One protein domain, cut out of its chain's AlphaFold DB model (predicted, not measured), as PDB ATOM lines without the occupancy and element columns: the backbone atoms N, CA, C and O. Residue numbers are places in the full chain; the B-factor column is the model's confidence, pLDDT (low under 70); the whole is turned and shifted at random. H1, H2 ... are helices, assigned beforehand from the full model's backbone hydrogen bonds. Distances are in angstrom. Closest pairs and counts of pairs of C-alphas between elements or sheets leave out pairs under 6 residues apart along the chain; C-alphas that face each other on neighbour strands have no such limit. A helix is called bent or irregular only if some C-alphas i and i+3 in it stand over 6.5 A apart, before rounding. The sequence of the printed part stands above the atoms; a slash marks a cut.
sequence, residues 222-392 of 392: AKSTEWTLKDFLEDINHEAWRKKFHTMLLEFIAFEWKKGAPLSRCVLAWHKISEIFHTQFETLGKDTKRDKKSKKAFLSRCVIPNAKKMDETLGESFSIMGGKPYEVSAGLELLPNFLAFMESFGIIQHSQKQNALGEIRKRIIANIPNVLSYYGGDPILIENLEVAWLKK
ATOM      1  N   ALA A 222      79.278  86.609 116.572       64.56
ATOM      2  CA  ALA A 222      79.474  85.159 116.622       64.56
ATOM      3  C   ALA A 222      79.113  84.432 115.313       64.56
ATOM      4  O   ALA A 222      79.580  83.316 115.092       64.56
ATOM      5  N   LYS A 223      78.271  85.032 114.459       76.62
ATOM      6  CA  LYS A 223      77.742  84.394 113.248       76.62
ATOM      7  C   LYS A 223      78.255  85.102 111.994       76.62
ATOM      8  O   LYS A 223      78.055  86.299 111.850       76.62
ATOM      9  N   SER A 224      78.871  84.338 111.094       82.44
ATOM     10  CA  SER A 224      79.285  84.811 109.767       82.44
ATOM     11  C   SER A 224      78.094  84.871 108.807       82.44
ATOM     12  O   SER A 224      77.127  84.107 108.941       82.44
ATOM     13  N   THR A 225      78.167  85.785 107.844       90.50
ATOM     14  CA  THR A 225      77.230  85.865 106.728       90.50
ATOM     15  C   THR A 225      77.347  84.609 105.861       90.50
ATOM     16  O   THR A 225      78.435  84.091 105.614       90.50
ATOM     17  N   GLU A 226      76.220  84.104 105.358       92.75
ATOM     18  CA  GLU A 226      76.210  83.004 104.385       92.75
ATOM     19  C   GLU A 226      76.578  83.538 102.994       92.75
ATOM     20  O   GLU A 226      75.716  83.770 102.146       92.75
ATOM     21  N   TRP A 227      77.871  83.776 102.771       94.81
ATOM     22  CA  TRP A 227      78.369  84.268 101.493       94.81
ATOM     23  C   TRP A 227      78.138  83.262 100.369       94.81
ATOM     24  O   TRP A 227      78.355  82.059 100.515       94.81
ATOM     25  N   THR A 228      77.766  83.770  99.199       93.12
ATOM     26  CA  THR A 228      77.647  82.986  97.975       93.12
ATOM     27  C   THR A 228      78.409  83.653  96.841       93.12
ATOM     28  O   THR A 228      78.634  84.863  96.812       93.12
ATOM     29  N   LEU A 229      78.749  82.881  95.808       89.88
ATOM     30  CA  LEU A 229      79.340  83.457  94.598       89.88
ATOM     31  C   LEU A 229      78.432  84.530  93.955       89.88
ATOM     32  O   LEU A 229      78.933  85.464  93.333       89.88
ATOM     33  N   LYS A 230      77.102  84.428  94.097       89.06
ATOM     34  CA  LYS A 230      76.163  85.395  93.502       89.06
ATOM     35  C   LYS A 230      76.347  86.805  94.052       89.06
ATOM     36  O   LYS A 230      76.249  87.753  93.274       89.06
ATOM     37  N   ASP A 231      76.716  86.930  95.325       89.62
ATOM     38  CA  ASP A 231      76.930  88.221  95.986       89.62
ATOM     39  C   ASP A 231      77.979  89.075  95.263       89.62
ATOM     40  O   ASP A 231      77.848  90.301  95.211       89.62
ATOM     41  N   PHE A 232      78.948  88.421  94.616       87.25
ATOM     42  CA  PHE A 232      80.033  89.039  93.851       87.25
ATOM     43  C   PHE A 232      79.801  89.053  92.329       87.25
ATOM     44  O   PHE A 232      80.556  89.701  91.605       87.25
ATOM     45  N   LEU A 233      78.799  88.322  91.819       81.44
ATOM     46  CA  LEU A 233      78.511  88.217  90.381       81.44
ATOM     47  C   LEU A 233      77.367  89.124  89.904       81.44
ATOM     48  O   LEU A 233      77.337  89.487  88.727       81.44
ATOM     49  N   GLU A 234      76.390  89.408  90.764       74.81
ATOM     50  CA  GLU A 234      75.156  90.098  90.365       74.81
ATOM     51  C   GLU A 234      75.301  91.622  90.382       74.81
ATOM     52  O   GLU A 234      74.688  92.305  89.559       74.81
ATOM     53  N   ASP A 235      76.165  92.145  91.253       66.19
ATOM     54  CA  ASP A 235      76.394  93.576  91.396       66.19
ATOM     55  C   ASP A 235      77.685  94.001  90.694       66.19
ATOM     56  O   ASP A 235      78.782  93.551  91.015       66.19
ATOM     57  N   ILE A 236      77.532  94.841  89.675       65.38
ATOM     58  CA  ILE A 236      78.637  95.319  88.833       65.38
ATOM     59  C   ILE A 236      79.085  96.705  89.294       65.38
ATOM     60  O   ILE A 236      80.090  97.227  88.810       65.38
ATOM     61  N   ASN A 237      78.343  97.318  90.218       81.62
ATOM     62  CA  ASN A 237      78.786  98.550  90.825       81.62
ATOM     63  C   ASN A 237      80.065  98.266  91.626       81.62
ATOM     64  O   ASN A 237      80.062  97.477  92.571       81.62
ATOM     65  N   HIS A 238      81.155  98.927  91.229       81.75
ATOM     66  CA  HIS A 238      82.463  98.838  91.870       81.75
ATOM     67  C   HIS A 238      82.368  99.077  93.383       81.75
ATOM     68  O   HIS A 238      82.999  98.375  94.170       81.75
ATOM     69  N   GLU A 239      81.553 100.042  93.808       86.56
ATOM     70  CA  GLU A 239      81.377 100.380  95.219       86.56
ATOM     71  C   GLU A 239      80.661  99.267  95.993       86.56
ATOM     72  O   GLU A 239      81.098  98.878  97.077       86.56
ATOM     73  N   ALA A 240      79.604  98.694  95.414       88.50
ATOM     74  CA  ALA A 240      78.856  97.614  96.045       88.50
ATOM     75  C   ALA A 240      79.685  96.326  96.142       88.50
ATOM     76  O   ALA A 240      79.682  95.668  97.186       88.50
ATOM     77  N   TRP A 241      80.445  95.995  95.092       88.31
ATOM     78  CA  TRP A 241      81.396  94.884  95.126       88.31
ATOM     79  C   TRP A 241      82.456  95.103  96.210       88.31
ATOM     80  O   TRP A 241      82.669  94.217  97.037       88.31
ATOM     81  N   ARG A 242      83.061  96.301  96.267       89.00
ATOM     82  CA  ARG A 242      84.083  96.647  97.267       89.00
ATOM     83  C   ARG A 242      83.541  96.523  98.686       89.00
ATOM     84  O   ARG A 242      84.190  95.902  99.521       89.00
ATOM     85  N   LYS A 243      82.336  97.040  98.950       91.75
ATOM     86  CA  LYS A 243      81.687  96.938 100.266       91.75
ATOM     87  C   LYS A 243      81.472  95.478 100.683       91.75
ATOM     88  O   LYS A 243      81.794  95.115 101.813       91.75
ATOM     89  N   LYS A 244      80.976  94.630  99.774       93.25
ATOM     90  CA  LYS A 244      80.782  93.191 100.033       93.25
ATOM     91  C   LYS A 244      82.108  92.474 100.282       93.25
ATOM     92  O   LYS A 244      82.220  91.742 101.257       93.25
ATOM     93  N   PHE A 245      83.120  92.726  99.450       93.38
ATOM     94  CA  PHE A 245      84.447  92.131  99.609       93.38
ATOM     95  C   PHE A 245      85.104  92.541 100.930       93.38
ATOM     96  O   PHE A 245      85.565  91.676 101.666       93.38
ATOM     97  N   HIS A 246      85.079  93.833 101.272       94.06
ATOM     98  CA  HIS A 246      85.601  94.326 102.547       94.06
ATOM     99  C   HIS A 246      84.868  93.702 103.741       94.06
ATOM    100  O   HIS A 246      85.520  93.348 104.715       94.06
ATOM    101  N   THR A 247      83.543  93.522 103.662       95.50
ATOM    102  CA  THR A 247      82.763  92.875 104.735       95.50
ATOM    103  C   THR A 247      83.148  91.404 104.890       95.50
ATOM    104  O   THR A 247      83.439  90.967 105.996       95.50
ATOM    105  N   MET A 248      83.236  90.649 103.790       96.12
ATOM    106  CA  MET A 248      83.675  89.250 103.824       96.12
ATOM    107  C   MET A 248      85.097  89.111 104.375       96.12
ATOM    108  O   MET A 248      85.381  88.204 105.155       96.12
ATOM    109  N   LEU A 249      86.004  90.001 103.967       96.75
ATOM    110  CA  LEU A 249      87.372  89.977 104.456       96.75
ATOM    111  C   LEU A 249      87.428  90.327 105.949       96.75
ATOM    112  O   LEU A 249      88.157  89.668 106.678       96.75
ATOM    113  N   LEU A 250      86.618  91.275 106.425       96.81
ATOM    114  CA  LEU A 250      86.514  91.603 107.850       96.81
ATOM    115  C   LEU A 250      85.952  90.437 108.684       96.81
ATOM    116  O   LEU A 250      86.453  90.165 109.771       96.81
ATOM    117  N   GLU A 251      84.978  89.685 108.163       97.06
ATOM    118  CA  GLU A 251      84.520  88.437 108.796       97.06
ATOM    119  C   GLU A 251      85.629  87.376 108.857       97.06
ATOM    120  O   GLU A 251      85.746  86.649 109.845       97.06
ATOM    121  N   PHE A 252      86.476  87.296 107.826       97.31
ATOM    122  CA  PHE A 252      87.658  86.436 107.850       97.31
ATOM    123  C   PHE A 252      88.671  86.878 108.921       97.31
ATOM    124  O   PHE A 252      89.191  86.030 109.643       97.31
ATOM    125  N   ILE A 253      88.912  88.183 109.083       97.25
ATOM    126  CA  ILE A 253      89.759  88.723 110.162       97.25
ATOM    127  C   ILE A 253      89.205  88.340 111.531       97.25
ATOM    128  O   ILE A 253      89.947  87.816 112.356       97.25
ATOM    129  N   ALA A 254      87.901  88.521 111.752       97.06
ATOM    130  CA  ALA A 254      87.239  88.099 112.984       97.06
ATOM    131  C   ALA A 254      87.433  86.601 113.260       97.06
ATOM    132  O   ALA A 254      87.655  86.185 114.397       97.06
ATOM    133  N   PHE A 255      87.349  85.778 112.213       96.31
ATOM    134  CA  PHE A 255      87.549  84.338 112.301       96.31
ATOM    135  C   PHE A 255      88.990  83.959 112.673       96.31
ATOM    136  O   PHE A 255      89.175  83.081 113.513       96.31
ATOM    137  N   GLU A 256      90.003  84.605 112.092       96.88
ATOM    138  CA  GLU A 256      91.406  84.345 112.445       96.88
ATOM    139  C   GLU A 256      91.758  84.880 113.839       96.88
ATOM    140  O   GLU A 256      92.414  84.174 114.607       96.88
ATOM    141  N   TRP A 257      91.242  86.051 114.222       97.06
ATOM    142  CA  TRP A 257      91.407  86.588 115.575       97.06
ATOM    143  C   TRP A 257      90.846  85.632 116.637       97.06
ATOM    144  O   TRP A 257      91.535  85.269 117.586       97.06
ATOM    145  N   LYS A 258      89.641  85.087 116.419       95.31
ATOM    146  CA  LYS A 258      89.025  84.088 117.316       95.31
ATOM    147  C   LYS A 258      89.776  82.755 117.386       95.31
ATOM    148  O   LYS A 258      89.540  81.978 118.310       95.31
ATOM    149  N   LYS A 259      90.673  82.467 116.436       95.50
ATOM    150  CA  LYS A 259      91.597  81.321 116.510       95.50
ATOM    151  C   LYS A 259      92.873  81.619 117.298       95.50
ATOM    152  O   LYS A 259      93.678  80.707 117.475       95.50
ATOM    153  N   GLY A 260      93.056  82.856 117.754       96.31
ATOM    154  CA  GLY A 260      94.208  83.296 118.532       96.31
ATOM    155  C   GLY A 260      95.258  84.071 117.739       96.31
ATOM    156  O   GLY A 260      96.333  84.314 118.278       96.31
ATOM    157  N   ALA A 261      94.998  84.458 116.485       96.94
ATOM    158  CA  ALA A 261      95.879  85.406 115.803       96.94
ATOM    159  C   ALA A 261      95.721  86.810 116.429       96.94
ATOM    160  O   ALA A 261      94.587  87.196 116.713       96.94
ATOM    161  N   PRO A 262      96.797  87.593 116.629       97.88
ATOM    162  CA  PRO A 262      96.669  88.954 117.153       97.88
ATOM    163  C   PRO A 262      95.813  89.837 116.240       97.88
ATOM    164  O   PRO A 262      96.023  89.840 115.020       97.88
ATOM    165  N   LEU A 263      94.877  90.612 116.801       98.31
ATOM    166  CA  LEU A 263      93.951  91.400 115.986       98.31
ATOM    167  C   LEU A 263      94.692  92.464 115.169       98.31
ATOM    168  O   LEU A 263      94.402  92.648 113.986       98.31
ATOM    169  N   SER A 264      95.707  93.099 115.753       98.56
ATOM    170  CA  SER A 264      96.586  94.052 115.069       98.56
ATOM    171  C   SER A 264      97.245  93.462 113.814       98.56
ATOM    172  O   SER A 264      97.238  94.098 112.758       98.56
ATOM    173  N   ARG A 265      97.734  92.213 113.874       98.44
ATOM    174  CA  ARG A 265      98.275  91.486 112.711       98.44
ATOM    175  C   ARG A 265      97.187  91.206 111.679       98.44
ATOM    176  O   ARG A 265      97.404  91.393 110.481       98.44
ATOM    177  N   CYS A 266      96.008  90.775 112.123       98.44
ATOM    178  CA  CYS A 266      94.882  90.527 111.230       98.44
ATOM    179  C   CYS A 266      94.440  91.814 110.502       98.44
ATOM    180  O   CYS A 266      94.141  91.763 109.311       98.44
ATOM    181  N   VAL A 267      94.470  92.978 111.157       97.88
ATOM    182  CA  VAL A 267      94.180  94.278 110.525       97.88
ATOM    183  C   VAL A 267      95.251  94.672 109.497       97.88
ATOM    184  O   VAL A 267      94.900  95.126 108.408       97.88
ATOM    185  N   LEU A 268      96.542  94.423 109.757       98.38
ATOM    186  CA  LEU A 268      97.592  94.606 108.737       98.38
ATOM    187  C   LEU A 268      97.300  93.759 107.483       98.38
ATOM    188  O   LEU A 268      97.349  94.252 106.352       98.38
ATOM    189  N   ALA A 269      96.922  92.493 107.683       98.38
ATOM    190  CA  ALA A 269      96.548  91.601 106.591       98.38
ATOM    191  C   ALA A 269      95.280  92.065 105.860       98.38
ATOM    192  O   ALA A 269      95.218  91.981 104.634       98.38
ATOM    193  N   TRP A 270      94.282  92.578 106.587       97.75
ATOM    194  CA  TRP A 270      93.057  93.133 106.012       97.75
ATOM    195  C   TRP A 270      93.358  94.235 105.008       97.75
ATOM    196  O   TRP A 270      92.871  94.179 103.875       97.75
ATOM    197  N   HIS A 271      94.181  95.207 105.403       96.94
ATOM    198  CA  HIS A 271      94.571  96.316 104.543       96.94
ATOM    199  C   HIS A 271      95.310  95.806 103.309       96.94
ATOM    200  O   HIS A 271      94.908  96.111 102.184       96.94
ATOM    201  N   LYS A 272      96.326  94.954 103.499       97.75
ATOM    202  CA  LYS A 272      97.149  94.477 102.385       97.75
ATOM    203  C   LYS A 272      96.381  93.584 101.408       97.75
ATOM    204  O   LYS A 272      96.510  93.739 100.196       97.75
ATOM    205  N   ILE A 273      95.542  92.670 101.901       97.88
ATOM    206  CA  ILE A 273      94.693  91.836 101.037       97.88
ATOM    207  C   ILE A 273      93.663  92.717 100.315       97.88
ATOM    208  O   ILE A 273      93.463  92.548  99.113       97.88
ATOM    209  N   SER A 274      93.050  93.689 100.998       96.25
ATOM    210  CA  SER A 274      92.118  94.631 100.360       96.25
ATOM    211  C   SER A 274      92.774  95.393  99.212       96.25
ATOM    212  O   SER A 274      92.197  95.473  98.130       96.25
ATOM    213  N   GLU A 275      93.988  95.899  99.421       95.50
ATOM    214  CA  GLU A 275      94.778  96.617  98.419       95.50
ATOM    215  C   GLU A 275      95.045  95.757  97.174       95.50
ATOM    216  O   GLU A 275      94.718  96.167  96.059       95.50
ATOM    217  N   ILE A 276      95.530  94.520  97.355       94.94
ATOM    218  CA  ILE A 276      95.803  93.577  96.254       94.94
ATOM    219  C   ILE A 276      94.553  93.356  95.393       94.94
ATOM    220  O   ILE A 276      94.599  93.419  94.159       94.94
ATOM    221  N   PHE A 277      93.415  93.084  96.033       94.31
ATOM    222  CA  PHE A 277      92.168  92.813  95.322       94.31
ATOM    223  C   PHE A 277      91.560  94.071  94.698       94.31
ATOM    224  O   PHE A 277      90.978  93.991  93.613       94.31
ATOM    225  N   HIS A 278      91.722  95.230  95.334       91.56
ATOM    226  CA  HIS A 278      91.259  96.504  94.805       91.56
ATOM    227  C   HIS A 278      92.002  96.877  93.519       91.56
ATOM    228  O   HIS A 278      91.352  97.080  92.491       91.56
ATOM    229  N   THR A 279      93.338  96.852  93.528       91.19
ATOM    230  CA  THR A 279      94.169  97.137  92.347       91.19
ATOM    231  C   THR A 279      93.871  96.168  91.201       91.19
ATOM    232  O   THR A 279      93.738  96.553  90.031       91.19
ATOM    233  N   GLN A 280      93.677  94.885  91.519       90.88
ATOM    234  CA  GLN A 280      93.231  93.904  90.535       90.88
ATOM    235  C   GLN A 280      91.865  94.268  89.934       90.88
ATOM    236  O   GLN A 280      91.693  94.196  88.716       90.88
ATOM    237  N   PHE A 281      90.886  94.639  90.759       87.25
ATOM    238  CA  PHE A 281      89.546  94.966  90.284       87.25
ATOM    239  C   PHE A 281      89.540  96.223  89.401       87.25
ATOM    240  O   PHE A 281      88.931  96.218  88.329       87.25
ATOM    241  N   GLU A 282      90.270  97.271  89.788       86.38
ATOM    242  CA  GLU A 282      90.362  98.517  89.019       86.38
ATOM    243  C   GLU A 282      91.008  98.321  87.647       86.38
ATOM    244  O   GLU A 282      90.521  98.838  86.636       86.38
ATOM    245  N   THR A 283      92.098  97.551  87.587       82.31
ATOM    246  CA  THR A 283      92.794  97.274  86.321       82.31
ATOM    247  C   THR A 283      91.918  96.480  85.360       82.31
ATOM    248  O   THR A 283      91.922  96.730  84.156       82.31
ATOM    249  N   LEU A 284      91.113  95.568  85.896       74.56
ATOM    250  CA  LEU A 284      90.153  94.785  85.138       74.56
ATOM    251  C   LEU A 284      88.955  95.645  84.669       74.56
ATOM    252  O   LEU A 284      88.513  95.515  83.524       74.56
ATOM    253  N   GLY A 285      88.451  96.562  85.499       70.31
ATOM    254  CA  GLY A 285      87.299  97.420  85.183       70.31
ATOM    255  C   GLY A 285      87.495  98.351  83.976       70.31
ATOM    256  O   GLY A 285      86.529  98.690  83.296       70.31
ATOM    257  N   LYS A 286      88.739  98.717  83.646       68.81
ATOM    258  CA  LYS A 286      89.054  99.606  82.508       68.81
ATOM    259  C   LYS A 286      88.841  98.950  81.130       68.81
ATOM    260  O   LYS A 286      88.680  99.659  80.139       68.81
ATOM    261  N   ASP A 287      88.725  97.621  81.061       64.56
ATOM    262  CA  ASP A 287      88.604  96.854  79.806       64.56
ATOM    263  C   ASP A 287      87.148  96.533  79.377       64.56
ATOM    264  O   ASP A 287      86.912  95.788  78.416       64.56
ATOM    265  N   THR A 288      86.121  97.043  80.068       53.88
ATOM    266  CA  THR A 288      84.755  96.476  80.011       53.88
ATOM    267  C   THR A 288      83.819  97.001  78.906       53.88
ATOM    268  O   THR A 288      82.630  97.207  79.148       53.88
ATOM    269  N   LYS A 289      84.276  97.089  77.649       60.22
ATOM    270  CA  LYS A 289      83.367  97.038  76.473       60.22
ATOM    271  C   LYS A 289      83.121  95.587  76.013       60.22
ATOM    272  O   LYS A 289      83.261  95.284  74.832       60.22
ATOM    273  N   ARG A 290      82.824  94.649  76.923       57.59
ATOM    274  CA  ARG A 290      82.710  93.212  76.582       57.59
ATOM    275  C   ARG A 290      81.338  92.594  76.886       57.59
ATOM    276  O   ARG A 290      80.663  92.971  77.841       57.59
ATOM    277  N   ASP A 291      80.964  91.594  76.083       65.25
ATOM    278  CA  ASP A 291      79.696  90.848  76.136       65.25
ATOM    279  C   ASP A 291      79.399  90.190  77.497       65.25
ATOM    280  O   ASP A 291      80.306  89.770  78.222       65.25
ATOM    281  N   LYS A 292      78.108  89.967  77.803       63.94
ATOM    282  CA  LYS A 292      77.617  89.347  79.059       63.94
ATOM    283  C   LYS A 292      78.318  88.031  79.440       63.94
ATOM    284  O   LYS A 292      78.549  87.788  80.621       63.94
ATOM    285  N   LYS A 293      78.692  87.181  78.473       62.62
ATOM    286  CA  LYS A 293      79.385  85.901  78.742       62.62
ATOM    287  C   LYS A 293      80.819  86.108  79.244       62.62
ATOM    288  O   LYS A 293      81.265  85.391  80.136       62.62
ATOM    289  N   SER A 294      81.512  87.124  78.731       66.94
ATOM    290  CA  SER A 294      82.848  87.500  79.212       66.94
ATOM    291  C   SER A 294      82.807  88.061  80.640       66.94
ATOM    292  O   SER A 294      83.752  87.889  81.400       66.94
ATOM    293  N   LYS A 295      81.673  88.657  81.030       66.44
ATOM    294  CA  LYS A 295      81.470  89.325  82.318       66.44
ATOM    295  C   LYS A 295      81.403  88.363  83.506       66.44
ATOM    296  O   LYS A 295      81.949  88.647  84.565       66.44
ATOM    297  N   LYS A 296      80.812  87.177  83.327       64.94
ATOM    298  CA  LYS A 296      80.827  86.131  84.367       64.94
ATOM    299  C   LYS A 296      82.230  85.539  84.556       64.94
ATOM    300  O   LYS A 296      82.671  85.311  85.681       64.94
ATOM    301  N   ALA A 297      82.955  85.333  83.455       71.19
ATOM    302  CA  ALA A 297      84.360  84.920  83.497       71.19
ATOM    303  C   ALA A 297      85.269  86.011  84.096       71.19
ATOM    304  O   ALA A 297      86.288  85.700  84.695       71.19
ATOM    305  N   PHE A 298      84.892  87.279  83.956       71.56
ATOM    306  CA  PHE A 298      85.572  88.423  84.552       71.56
ATOM    307  C   PHE A 298      85.387  88.486  86.072       71.56
ATOM    308  O   PHE A 298      86.369  88.498  86.803       71.56
ATOM    309  N   LEU A 299      84.143  88.459  86.560       67.44
ATOM    310  CA  LEU A 299      83.868  88.593  87.996       67.44
ATOM    311  C   LEU A 299      84.381  87.386  88.796       67.44
ATOM    312  O   LEU A 299      84.911  87.549  89.888       67.44
ATOM    313  N   SER A 300      84.353  86.185  88.209       70.12
ATOM    314  CA  SER A 300      85.001  85.006  88.813       70.12
ATOM    315  C   SER A 300      86.529  85.113  88.893       70.12
ATOM    316  O   SER A 300      87.129  84.474  89.748       70.12
ATOM    317  N   ARG A 301      87.170  85.933  88.047       77.06
ATOM    318  CA  ARG A 301      88.601  86.254  88.172       77.06
ATOM    319  C   ARG A 301      88.868  87.333  89.212       77.06
ATOM    320  O   ARG A 301      89.982  87.395  89.698       77.06
ATOM    321  N   CYS A 302      87.878  88.157  89.556       82.25
ATOM    322  CA  CYS A 302      88.053  89.245  90.519       82.25
ATOM    323  C   CYS A 302      88.187  88.738  91.959       82.25
ATOM    324  O   CYS A 302      88.877  89.369  92.745       82.25
ATOM    325  N   VAL A 303      87.576  87.596  92.290       87.12
ATOM    326  CA  VAL A 303      87.633  86.974  93.629       87.12
ATOM    327  C   VAL A 303      88.806  86.002  93.810       87.12
ATOM    328  O   VAL A 303      88.970  85.420  94.875       87.12
ATOM    329  N   ILE A 304      89.647  85.825  92.786       92.31
ATOM    330  CA  ILE A 304      90.857  84.996  92.848       92.31
ATOM    331  C   ILE A 304      92.061  85.915  92.636       92.31
ATOM    332  O   ILE A 304      92.068  86.656  91.653       92.31
ATOM    333  N   PRO A 305      93.089  85.874  93.497       93.94
ATOM    334  CA  PRO A 305      94.253  86.731  93.333       93.94
ATOM    335  C   PRO A 305      95.028  86.346  92.066       93.94
ATOM    336  O   PRO A 305      95.326  85.177  91.808       93.94
ATOM    337  N   ASN A 306      95.363  87.344  91.257       94.25
ATOM    338  CA  ASN A 306      96.206  87.215  90.084       94.25
ATOM    339  C   ASN A 306      97.657  87.458  90.494       94.25
ATOM    340  O   ASN A 306      98.026  88.581  90.825       94.25
ATOM    341  N   ALA A 307      98.491  86.423  90.400       95.50
ATOM    342  CA  ALA A 307      99.883  86.495  90.837       95.50
ATOM    343  C   ALA A 307     100.681  87.635  90.177       95.50
ATOM    344  O   ALA A 307     101.527  88.221  90.829       95.50
ATOM    345  N   LYS A 308     100.407  87.990  88.912       94.56
ATOM    346  CA  LYS A 308     101.098  89.111  88.252       94.56
ATOM    347  C   LYS A 308     100.680  90.461  88.841       94.56
ATOM    348  O   LYS A 308     101.533  91.296  89.093       94.56
ATOM    349  N   LYS A 309      99.379  90.685  89.041       93.81
ATOM    350  CA  LYS A 309      98.889  91.944  89.629       93.81
ATOM    351  C   LYS A 309      99.297  92.098  91.080       93.81
ATOM    352  O   LYS A 309      99.665  93.182  91.496       93.81
ATOM    353  N   MET A 310      99.281  90.995  91.807       96.00
ATOM    354  CA  MET A 310      99.770  90.953  93.168       96.00
ATOM    355  C   MET A 310     101.268  91.276  93.240       96.00
ATOM    356  O   MET A 310     101.647  92.076  94.077       96.00
ATOM    357  N   ASP A 311     102.099  90.732  92.347       95.88
ATOM    358  CA  ASP A 311     103.529  91.068  92.254       95.88
ATOM    359  C   ASP A 311     103.753  92.571  91.993       95.88
ATOM    360  O   ASP A 311     104.538  93.206  92.689       95.88
ATOM    361  N   GLU A 312     102.984  93.169  91.072       94.69
ATOM    362  CA  GLU A 312     103.000  94.620  90.813       94.69
ATOM    363  C   GLU A 312     102.641  95.431  92.080       94.69
ATOM    364  O   GLU A 312     103.410  96.299  92.486       94.69
ATOM    365  N   THR A 313     101.525  95.111  92.749       95.00
ATOM    366  CA  THR A 313     101.083  95.800  93.980       95.00
ATOM    367  C   THR A 313     102.054  95.612  95.149       95.00
ATOM    368  O   THR A 313     102.294  96.532  95.928       95.00
ATOM    369  N   LEU A 314     102.642  94.424  95.294       95.25
ATOM    370  CA  LEU A 314     103.635  94.174  96.337       95.25
ATOM    371  C   LEU A 314     104.937  94.922  96.060       95.25
ATOM    372  O   LEU A 314     105.531  95.437  97.002       95.25
ATOM    373  N   GLY A 315     105.353  95.044  94.797       94.81
ATOM    374  CA  GLY A 315     106.509  95.854  94.415       94.81
ATOM    375  C   GLY A 315     106.376  97.315  94.858       94.81
ATOM    376  O   GLY A 315     107.334  97.885  95.373       94.81
ATOM    377  N   GLU A 316     105.178  97.896  94.756       93.94
ATOM    378  CA  GLU A 316     104.885  99.259  95.236       93.94
ATOM    379  C   GLU A 316     104.998  99.392  96.767       93.94
ATOM    380  O   GLU A 316     105.320 100.463  97.276       93.94
ATOM    381  N   SER A 317     104.806  98.294  97.507       93.31
ATOM    382  CA  SER A 317     104.951  98.256  98.974       93.31
ATOM    383  C   SER A 317     106.409  98.210  99.448       93.31
ATOM    384  O   SER A 317     106.665  98.315 100.645       93.31
ATOM    385  N   PHE A 318     107.360  98.042  98.529       92.06
ATOM    386  CA  PHE A 318     108.797  97.993  98.787       92.06
ATOM    387  C   PHE A 318     109.498  99.144  98.062       92.06
ATOM    388  O   PHE A 318     110.418  98.945  97.268       92.06
ATOM    389  N   SER A 319     109.013 100.364  98.293       88.06
ATOM    390  CA  SER A 319     109.699 101.570  97.835       88.06
ATOM    391  C   SER A 319     110.907 101.880  98.726       88.06
ATOM    392  O   SER A 319     110.913 101.539  99.910       88.06
ATOM    393  N   ILE A 320     111.914 102.561  98.170       76.75
ATOM    394  CA  ILE A 320     113.142 102.940  98.894       76.75
ATOM    395  C   ILE A 320     112.828 103.782 100.145       76.75
ATOM    396  O   ILE A 320     113.510 103.647 101.150       76.75
ATOM    397  N   MET A 321     111.785 104.614 100.092       69.38
ATOM    398  CA  MET A 321     111.460 105.606 101.127       69.38
ATOM    399  C   MET A 321     110.385 105.134 102.122       69.38
ATOM    400  O   MET A 321     109.820 105.955 102.835       69.38
ATOM    401  N   GLY A 322     110.020 103.849 102.135       77.19
ATOM    402  CA  GLY A 322     108.905 103.397 102.975       77.19
ATOM    403  C   GLY A 322     108.485 101.966 102.703       77.19
ATOM    404  O   GLY A 322     107.339 101.712 102.328       77.19
ATOM    405  N   GLY A 323     109.427 101.031 102.826       89.69
ATOM    406  CA  GLY A 323     109.117  99.608 102.753       89.69
ATOM    407  C   GLY A 323     108.110  99.205 103.835       89.69
ATOM    408  O   GLY A 323     108.203  99.653 104.972       89.69
ATOM    409  N   LYS A 324     107.155  98.337 103.484       96.00
ATOM    410  CA  LYS A 324     106.085  97.852 104.379       96.00
ATOM    411  C   LYS A 324     106.180  96.336 104.615       96.00
ATOM    412  O   LYS A 324     105.261  95.595 104.239       96.00
ATOM    413  N   PRO A 325     107.314  95.819 105.138       97.19
ATOM    414  CA  PRO A 325     107.563  94.379 105.208       97.19
ATOM    415  C   PRO A 325     106.539  93.648 106.086       97.19
ATOM    416  O   PRO A 325     106.132  92.535 105.745       97.19
ATOM    417  N   TYR A 326     106.074  94.274 107.169       98.19
ATOM    418  CA  TYR A 326     105.139  93.682 108.128       98.19
ATOM    419  C   TYR A 326     103.711  93.583 107.577       98.19
ATOM    420  O   TYR A 326     103.060  92.549 107.720       98.19
ATOM    421  N   GLU A 327     103.245  94.601 106.858       97.94
ATOM    422  CA  GLU A 327     101.959  94.620 106.158       97.94
ATOM    423  C   GLU A 327     101.935  93.580 105.041       97.94
ATOM    424  O   GLU A 327     100.978  92.810 104.910       97.94
ATOM    425  N   VAL A 328     102.996  93.560 104.223       97.94
ATOM    426  CA  VAL A 328     103.154  92.586 103.138       97.94
ATOM    427  C   VAL A 328     103.140  91.171 103.700       97.94
ATOM    428  O   VAL A 328     102.403  90.322 103.195       97.94
ATOM    429  N   SER A 329     103.899  90.925 104.765       98.25
ATOM    430  CA  SER A 329     103.993  89.598 105.365       98.25
ATOM    431  C   SER A 329     102.688  89.163 106.004       98.25
ATOM    432  O   SER A 329     102.241  88.064 105.707       98.25
ATOM    433  N   ALA A 330     102.010  90.025 106.770       98.50
ATOM    434  CA  ALA A 330     100.694  89.716 107.332       98.50
ATOM    435  C   ALA A 330      99.679  89.349 106.233       98.50
ATOM    436  O   ALA A 330      98.960  88.351 106.338       98.50
ATOM    437  N   GLY A 331      99.653  90.121 105.141       98.31
ATOM    438  CA  GLY A 331      98.793  89.845 103.993       98.31
ATOM    439  C   GLY A 331      99.111  88.506 103.323       98.31
ATOM    440  O   GLY A 331      98.203  87.724 103.043       98.31
ATOM    441  N   LEU A 332     100.392  88.218 103.084       98.00
ATOM    442  CA  LEU A 332     100.842  86.971 102.460       98.00
ATOM    443  C   LEU A 332     100.670  85.745 103.361       98.00
ATOM    444  O   LEU A 332     100.309  84.680 102.860       98.00
ATOM    445  N   GLU A 333     100.918  85.879 104.659       98.06
ATOM    446  CA  GLU A 333     100.762  84.837 105.677       98.06
ATOM    447  C   GLU A 333      99.302  84.382 105.770       98.06
ATOM    448  O   GLU A 333      99.021  83.182 105.751       98.06
ATOM    449  N   LEU A 334      98.354  85.327 105.799       98.19
ATOM    450  CA  LEU A 334      96.929  85.009 105.930       98.19
ATOM    451  C   LEU A 334      96.228  84.714 104.596       98.19
ATOM    452  O   LEU A 334      95.134  84.141 104.602       98.19
ATOM    453  N   LEU A 335      96.840  85.014 103.446       98.12
ATOM    454  CA  LEU A 335      96.223  84.783 102.136       98.12
ATOM    455  C   LEU A 335      95.802  83.315 101.898       98.12
ATOM    456  O   LEU A 335      94.666  83.100 101.467       98.12
ATOM    457  N   PRO A 336      96.611  82.275 102.199       97.88
ATOM    458  CA  PRO A 336      96.166  80.887 102.071       97.88
ATOM    459  C   PRO A 336      94.942  80.547 102.932       97.88
ATOM    460  O   PRO A 336      94.092  79.760 102.503       97.88
ATOM    461  N   ASN A 337      94.835  81.129 104.132       97.81
ATOM    462  CA  ASN A 337      93.675  80.952 105.010       97.81
ATOM    463  C   ASN A 337      92.450  81.669 104.438       97.81
ATOM    464  O   ASN A 337      91.373  81.077 104.413       97.81
ATOM    465  N   PHE A 338      92.622  82.869 103.883       97.88
ATOM    466  CA  PHE A 338      91.545  83.606 103.227       97.88
ATOM    467  C   PHE A 338      90.992  82.866 102.000       97.88
ATOM    468  O   PHE A 338      89.778  82.757 101.822       97.88
ATOM    469  N   LEU A 339      91.854  82.266 101.169       97.31
ATOM    470  CA  LEU A 339      91.381  81.459 100.039       97.31
ATOM    471  C   LEU A 339      90.654  80.185 100.502       97.31
ATOM    472  O   LEU A 339      89.671  79.781  99.884       97.31
ATOM    473  N   ALA A 340      91.109  79.552 101.588       97.00
ATOM    474  CA  ALA A 340      90.404  78.415 102.186       97.00
ATOM    475  C   ALA A 340      89.048  78.828 102.788       97.00
ATOM    476  O   ALA A 340      88.073  78.090 102.663       97.00
ATOM    477  N   PHE A 341      88.970  80.020 103.382       96.44
ATOM    478  CA  PHE A 341      87.724  80.615 103.855       96.44
ATOM    479  C   PHE A 341      86.742  80.792 102.689       96.44
ATOM    480  O   PHE A 341      85.651  80.233 102.731       96.44
ATOM    481  N   MET A 342      87.154  81.426 101.585       96.31
ATOM    482  CA  MET A 342      86.307  81.569 100.388       96.31
ATOM    483  C   MET A 342      85.876  80.226  99.770       96.31
ATOM    484  O   MET A 342      84.749  80.097  99.284       96.31
ATOM    485  N   GLU A 343      86.750  79.218  99.778       96.62
ATOM    486  CA  GLU A 343      86.413  77.862  99.326       96.62
ATOM    487  C   GLU A 343      85.326  77.224 100.203       96.62
ATOM    488  O   GLU A 343      84.425  76.578  99.672       96.62
ATOM    489  N   SER A 344      85.370  77.434 101.524       96.12
ATOM    490  CA  SER A 344      84.380  76.870 102.452       96.12
ATOM    491  C   SER A 344      82.954  77.388 102.212       96.12
ATOM    492  O   SER A 344      81.995  76.656 102.443       96.12
ATOM    493  N   PHE A 345      82.818  78.593 101.646       95.44
ATOM    494  CA  PHE A 345      81.547  79.173 101.191       95.44
ATOM    495  C   PHE A 345      81.200  78.830  99.731       95.44
ATOM    496  O   PHE A 345      80.187  79.279  99.196       95.44
ATOM    497  N   GLY A 346      82.045  78.065  99.032       94.12
ATOM    498  CA  GLY A 346      81.853  77.742  97.616       94.12
ATOM    499  C   GLY A 346      81.980  78.949  96.677       94.12
ATOM    500  O   GLY A 346      81.510  78.891  95.538       94.12
ATOM    501  N   ILE A 347      82.607  80.043  97.128       93.94
ATOM    502  CA  ILE A 347      82.879  81.235  96.307       93.94
ATOM    503  C   ILE A 347      83.930  80.899  95.246       93.94
ATOM    504  O   ILE A 347      83.811  81.307  94.089       93.94
ATOM    505  N   ILE A 348      84.932  80.103  95.628       94.88
ATOM    506  CA  ILE A 348      85.939  79.547  94.724       94.88
ATOM    507  C   ILE A 348      85.960  78.021  94.817       94.88
ATOM    508  O   ILE A 348      85.653  77.433  95.850       94.88
ATOM    509  N   GLN A 349      86.342  77.366  93.724       94.44
ATOM    510  CA  GLN A 349      86.543  75.920  93.678       94.44
ATOM    511  C   GLN A 349      87.925  75.534  94.215       94.44
ATOM    512  O   GLN A 349      88.891  76.287  94.071       94.44
ATOM    513  N   HIS A 350      88.054  74.300  94.705       95.94
ATOM    514  CA  HIS A 350      89.333  73.745  95.159       95.94
ATOM    515  C   HIS A 350      90.456  73.889  94.125       95.94
ATOM    516  O   HIS A 350      91.548  74.358  94.432       95.94
ATOM    517  N   SER A 351      90.177  73.540  92.866       95.69
ATOM    518  CA  SER A 351      91.142  73.651  91.767       95.69
ATOM    519  C   SER A 351      91.575  75.097  91.515       95.69
ATOM    520  O   SER A 351      92.740  75.347  91.219       95.69
ATOM    521  N   GLN A 352      90.665  76.062  91.670       95.00
ATOM    522  CA  GLN A 352      90.971  77.485  91.538       95.00
ATOM    523  C   GLN A 352      91.896  77.957  92.662       95.00
ATOM    524  O   GLN A 352      92.885  78.628  92.375       95.00
ATOM    525  N   LYS A 353      91.623  77.548  93.909       95.75
ATOM    526  CA  LYS A 353      92.500  77.810  95.058       95.75
ATOM    527  C   LYS A 353      93.906  77.251  94.824       95.75
ATOM    528  O   LYS A 353      94.876  77.992  94.936       95.75
ATOM    529  N   GLN A 354      94.014  75.970  94.465       96.50
ATOM    530  CA  GLN A 354      95.308  75.306  94.264       96.50
ATOM    531  C   GLN A 354      96.117  75.943  93.133       96.50
ATOM    532  O   GLN A 354      97.314  76.182  93.281       96.50
ATOM    533  N   ASN A 355      95.459  76.287  92.023       95.62
ATOM    534  CA  ASN A 355      96.117  76.976  90.918       95.62
ATOM    535  C   ASN A 355      96.617  78.368  91.334       95.62
ATOM    536  O   ASN A 355      97.752  78.719  91.021       95.62
ATOM    537  N   ALA A 356      95.804  79.148  92.058       96.06
ATOM    538  CA  ALA A 356      96.195  80.476  92.530       96.06
ATOM    539  C   ALA A 356      97.391  80.408  93.493       96.06
ATOM    540  O   ALA A 356      98.385  81.102  93.282       96.06
ATOM    541  N   LEU A 357      97.335  79.523  94.493       96.75
ATOM    542  CA  LEU A 357      98.438  79.310  95.434       96.75
ATOM    543  C   LEU A 357      99.707  78.823  94.728       96.75
ATOM    544  O   LEU A 357     100.792  79.317  95.021       96.75
ATOM    545  N   GLY A 358      99.589  77.904  93.765       96.50
ATOM    546  CA  GLY A 358     100.726  77.406  92.994       96.50
ATOM    547  C   GLY A 358     101.426  78.494  92.176       96.50
ATOM    548  O   GLY A 358     102.656  78.538  92.141       96.50
ATOM    549  N   GLU A 359     100.667  79.391  91.545       96.44
ATOM    550  CA  GLU A 359     101.226  80.518  90.787       96.44
ATOM    551  C   GLU A 359     101.860  81.576  91.698       96.44
ATOM    552  O   GLU A 359     102.972  82.029  91.420       96.44
ATOM    553  N   ILE A 360     101.196  81.937  92.804       97.12
ATOM    554  CA  ILE A 360     101.732  82.891  93.788       97.12
ATOM    555  C   ILE A 360     103.013  82.340  94.417       97.12
ATOM    556  O   ILE A 360     104.009  83.056  94.497       97.12
ATOM    557  N   ARG A 361     103.030  81.052  94.782       96.38
ATOM    558  CA  ARG A 361     104.208  80.399  95.364       96.38
ATOM    559  C   ARG A 361     105.424  80.511  94.443       96.38
ATOM    560  O   ARG A 361     106.502  80.889  94.888       96.38
ATOM    561  N   LYS A 362     105.244  80.202  93.156       95.94
ATOM    562  CA  LYS A 362     106.328  80.220  92.161       95.94
ATOM    563  C   LYS A 362     106.854  81.620  91.864       95.94
ATOM    564  O   LYS A 362     108.045  81.764  91.625       95.94
ATOM    565  N   ARG A 363     105.970  82.619  91.795       95.25
ATOM    566  CA  ARG A 363     106.330  83.977  91.354       95.25
ATOM    567  C   ARG A 363     106.783  84.871  92.502       95.25
ATOM    568  O   ARG A 363     107.790  85.551  92.368       95.25
ATOM    569  N   ILE A 364     106.038  84.846  93.602       96.19
ATOM    570  CA  ILE A 364     106.175  85.798  94.705       96.19
ATOM    571  C   ILE A 364     106.917  85.131  95.864       96.19
ATOM    572  O   ILE A 364     107.997  85.572  96.252       96.19
ATOM    573  N   ILE A 365     106.383  84.018  96.382       96.50
ATOM    574  CA  ILE A 365     106.876  83.439  97.645       96.50
ATOM    575  C   ILE A 365     108.313  82.918  97.538       96.50
ATOM    576  O   ILE A 365     109.051  82.970  98.510       96.50
ATOM    577  N   ALA A 366     108.749  82.477  96.357       94.38
ATOM    578  CA  ALA A 366     110.123  82.017  96.151       94.38
ATOM    579  C   ALA A 366     111.193  83.092  96.435       94.38
ATOM    580  O   ALA A 366     112.315  82.744  96.791       94.38
ATOM    581  N   ASN A 367     110.859  84.377  96.275       95.38
ATOM    582  CA  ASN A 367     111.812  85.483  96.420       95.38
ATOM    583  C   ASN A 367     111.534  86.358  97.646       95.38
ATOM    584  O   ASN A 367     112.421  87.089  98.088       95.38
ATOM    585  N   ILE A 368     110.317  86.296  98.195       95.88
ATOM    586  CA  ILE A 368     109.875  87.226  99.229       95.88
ATOM    587  C   ILE A 368     110.705  87.180 100.528       95.88
ATOM    588  O   ILE A 368     110.945  88.263 101.053       95.88
ATOM    589  N   PRO A 369     111.252  86.044 101.025       95.31
ATOM    590  CA  PRO A 369     112.086  86.058 102.235       95.31
ATOM    591  C   PRO A 369     113.324  86.949 102.100       95.31
ATOM    592  O   PRO A 369     113.678  87.673 103.027       95.31
ATOM    593  N   ASN A 370     113.954  86.949 100.920       95.00
ATOM    594  CA  ASN A 370     115.125  87.785 100.654       95.00
ATOM    595  C   ASN A 370     114.749  89.268 100.607       95.00
ATOM    596  O   ASN A 370     115.481  90.102 101.131       95.00
ATOM    597  N   VAL A 371     113.597  89.592 100.007       96.00
ATOM    598  CA  VAL A 371     113.079  90.967  99.965       96.00
ATOM    599  C   VAL A 371     112.759  91.453 101.378       96.00
ATOM    600  O   VAL A 371     113.182  92.536 101.759       96.00
ATOM    601  N   LEU A 372     112.080  90.635 102.184       95.75
ATOM    602  CA  LEU A 372     111.740  90.978 103.564       95.75
ATOM    603  C   LEU A 372     112.993  91.193 104.411       95.75
ATOM    604  O   LEU A 372     113.084  92.209 105.089       95.75
ATOM    605  N   SER A 373     113.991  90.313 104.297       93.06
ATOM    606  CA  SER A 373     115.272  90.487 104.987       93.06
ATOM    607  C   SER A 373     116.004  91.764 104.559       93.06
ATOM    608  O   SER A 373     116.654  92.381 105.396       93.06
ATOM    609  N   TYR A 374     115.922  92.154 103.283       92.88
ATOM    610  CA  TYR A 374     116.537  93.389 102.785       92.88
ATOM    611  C   TYR A 374     115.854  94.643 103.350       92.88
ATOM    612  O   TYR A 374     116.532  95.597 103.709       92.88
ATOM    613  N   TYR A 375     114.526  94.617 103.490       93.25
ATOM    614  CA  TYR A 375     113.731  95.714 104.055       93.25
ATOM    615  C   TYR A 375     113.595  95.659 105.589       93.25
ATOM    616  O   TYR A 375     112.685  96.269 106.142       93.25
ATOM    617  N   GLY A 376     114.470  94.930 106.291       90.19
ATOM    618  CA  GLY A 376     114.498  94.917 107.759       90.19
ATOM    619  C   GLY A 376     113.394  94.094 108.433       90.19
ATOM    620  O   GLY A 376     113.136  94.272 109.620       90.19
ATOM    621  N   GLY A 377     112.736  93.187 107.706       93.12
ATOM    622  CA  GLY A 377     111.820  92.214 108.297       93.12
ATOM    623  C   GLY A 377     112.561  91.254 109.229       93.12
ATOM    624  O   GLY A 377     113.593  90.688 108.856       93.12
ATOM    625  N   ASP A 378     112.034  91.062 110.437       94.75
ATOM    626  CA  ASP A 378     112.657  90.172 111.412       94.75
ATOM    627  C   ASP A 378     112.548  88.676 111.023       94.75
ATOM    628  O   ASP A 378     111.679  88.272 110.239       94.75
ATOM    629  N   PRO A 379     113.441  87.818 111.556       95.12
ATOM    630  CA  PRO A 379     113.408  86.378 111.311       95.12
ATOM    631  C   PRO A 379     112.077  85.672 111.619       95.12
ATOM    632  O   PRO A 379     111.736  84.732 110.899       95.12
ATOM    633  N   ILE A 380     111.321  86.100 112.638       96.31
ATOM    634  CA  ILE A 380     110.045  85.463 113.017       96.31
ATOM    635  C   ILE A 380     109.001  85.703 111.926       96.31
ATOM    636  O   ILE A 380     108.258  84.793 111.559       96.31
ATOM    637  N   LEU A 381     108.959  86.913 111.368       96.38
ATOM    638  CA  LEU A 381     108.096  87.243 110.239       96.38
ATOM    639  C   LEU A 381     108.375  86.343 109.024       96.38
ATOM    640  O   LEU A 381     107.437  85.846 108.392       96.38
ATOM    641  N   ILE A 382     109.650  86.091 108.709       96.19
ATOM    642  CA  ILE A 382     110.037  85.217 107.589       96.19
ATOM    643  C   ILE A 382     109.624  83.769 107.875       96.19
ATOM    644  O   ILE A 382     109.023  83.124 107.014       96.19
ATOM    645  N   GLU A 383     109.887  83.273 109.086       96.56
ATOM    646  CA  GLU A 383     109.507  81.921 109.503       96.56
ATOM    647  C   GLU A 383     107.988  81.708 109.424       96.56
ATOM    648  O   GLU A 383     107.526  80.725 108.839       96.56
ATOM    649  N   ASN A 384     107.194  82.647 109.947       96.75
ATOM    650  CA  ASN A 384     105.730  82.581 109.897       96.75
ATOM    651  C   ASN A 384     105.221  82.487 108.457       96.75
ATOM    652  O   ASN A 384     104.337  81.677 108.148       96.75
ATOM    653  N   LEU A 385     105.810  83.279 107.558       96.56
ATOM    654  CA  LEU A 385     105.475  83.251 106.145       96.56
ATOM    655  C   LEU A 385     105.829  81.900 105.512       96.56
ATOM    656  O   LEU A 385     104.996  81.300 104.833       96.56
ATOM    657  N   GLU A 386     107.022  81.367 105.756       95.75
ATOM    658  CA  GLU A 386     107.403  80.047 105.249       95.75
ATOM    659  C   GLU A 386     106.461  78.952 105.770       95.75
ATOM    660  O   GLU A 386     105.936  78.156 104.986       95.75
ATOM    661  N   VAL A 387     106.146  78.950 107.068       96.06
ATOM    662  CA  VAL A 387     105.220  77.990 107.688       96.06
ATOM    663  C   VAL A 387     103.828  78.054 107.056       96.06
ATOM    664  O   VAL A 387     103.235  77.001 106.774       96.06
ATOM    665  N   ALA A 388     103.307  79.256 106.796       96.19
ATOM    666  CA  ALA A 388     102.001  79.453 106.168       96.19
ATOM    667  C   ALA A 388     101.931  78.850 104.752       96.19
ATOM    668  O   ALA A 388     100.877  78.351 104.337       96.19
ATOM    669  N   TRP A 389     103.056  78.835 104.029       95.19
ATOM    670  CA  TRP A 389     103.136  78.382 102.639       95.19
ATOM    671  C   TRP A 389     103.720  76.974 102.449       95.19
ATOM    672  O   TRP A 389     103.522  76.401 101.374       95.19
ATOM    673  N   LEU A 390     104.369  76.384 103.459       84.44
ATOM    674  CA  LEU A 390     104.870  74.999 103.453       84.44
ATOM    675  C   LEU A 390     103.771  73.961 103.727       84.44
ATOM    676  O   LEU A 390     103.827  72.846 103.214       84.44
ATOM    677  N   LYS A 391     102.762  74.309 104.533       60.66
ATOM    678  CA  LYS A 391     101.768  73.351 105.055       60.66
ATOM    679  C   LYS A 391     100.610  72.999 104.102       60.66
ATOM    680  O   LYS A 391      99.702  72.294 104.541       60.66
ATOM    681  N   LYS A 392     100.564  73.498 102.856       51.06
ATOM    682  CA  LYS A 392      99.334  73.447 102.031       51.06
ATOM    683  C   LYS A 392      99.525  73.165 100.546       51.06
ATOM    684  O   LYS A 392     100.367  73.834  99.900       51.06
TER     685      LYS A 392
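AT A GLANCE: This is residues 222 to 392 of the 392 residues of an uncharacterized protein of Anaerolinea sp. 4484_236 (UniProt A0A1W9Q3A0). A long helical hairpin of H2 and H3 is crossed by the bent helix H6, whose first arm packs across H3; H7 folds back along the second arm, with H5 between H7 and H3. The short hairpin of H8 and H9 makes one end of the longest axis, and H4 with the short H1 the other. The printed part has 171 residues with nine named helices, H1 to H9 in chain order, and no named strand: all helix. It is compact, with a radius of gyration of the C-alphas of 15.9 A and spans of 47 by 38 by 28 A.

HOW THE PARTS SIT: H1, residues 229 to 233, touches residues 241 to 245 of H2, residues 238 to 258; the closest C-alphas, of Phe 232 and Trp 241, are 6.1 A apart. H2 forms a hairpin with H3, residues 263 to 285, at a shallow tilt of 25 degrees, opposite ways; C-alphas 257 and 263 are closest, at 5.5 A. H4, residues 292 to 302, touches H1, closest at C-alphas 233 and 299, 5.9 A, and makes a hairpin with H3, closest at C-alphas 281 and 302, 5.9 A. H5, residues 307 to 316, touches residues 275 to 280 of H3 at a steep tilt of 65 degrees; C-alphas 276 and 310 are closest, at 5.7 A. H6, residues 325 to 344, was assigned as one helix by its hydrogen bonds but is bent: C-alphas 333 and 336 are 7.1 A apart, and its arms H6a, residues 325 to 333, and H6b, residues 336 to 344, stand at a shallow tilt of 34.8 degrees, only just short of steep. H6a touches residues 265 to 273 of H3, about perpendicular at 80 degrees; C-alphas 269 and 331 are closest, at 3.9 A. H6b and H2 only just touch, with 3 pairs of C-alphas within 8 A, closest at C-alphas 252 and 338, 6.7 A. H7, residues 350 to 365, forms a hairpin with H6b, closest at C-alphas 339 and 353, 6.3 A, and touches H5, closest at C-alphas 307 and 360, 5.0 A. H8, residues 368 to 374, and H9, residues 379 to 390, form a hairpin, closest at C-alphas 369 and 382, 5.8 A; H9 touches H6a, closest at C-alphas 333 and 385, 5.0 A. Every O i to N i+4 pair is within hydrogen-bond range in H1, H2, H3, H5, H6a, H6b, H7, H8 and H9, and 5 of 7 are in H4.

IN THESE COORDINATES: H1 begins at C-alpha 229, (79.340, 83.457, 94.598). H2 is 30.1 A long, H3 32.1 A and H7 20.2 A from first to last C-alpha. H9 ends at C-alpha 390, (104.870, 74.999, 103.453).

THE WHOLE: The C-alphas of Asp 291 and Pro 379, the two farthest apart, are 48.9 A apart. The printed part has no cut, and no link is long. The mean pLDDT of the printed part is 90.0; residues 286 to 296 are among those under 70.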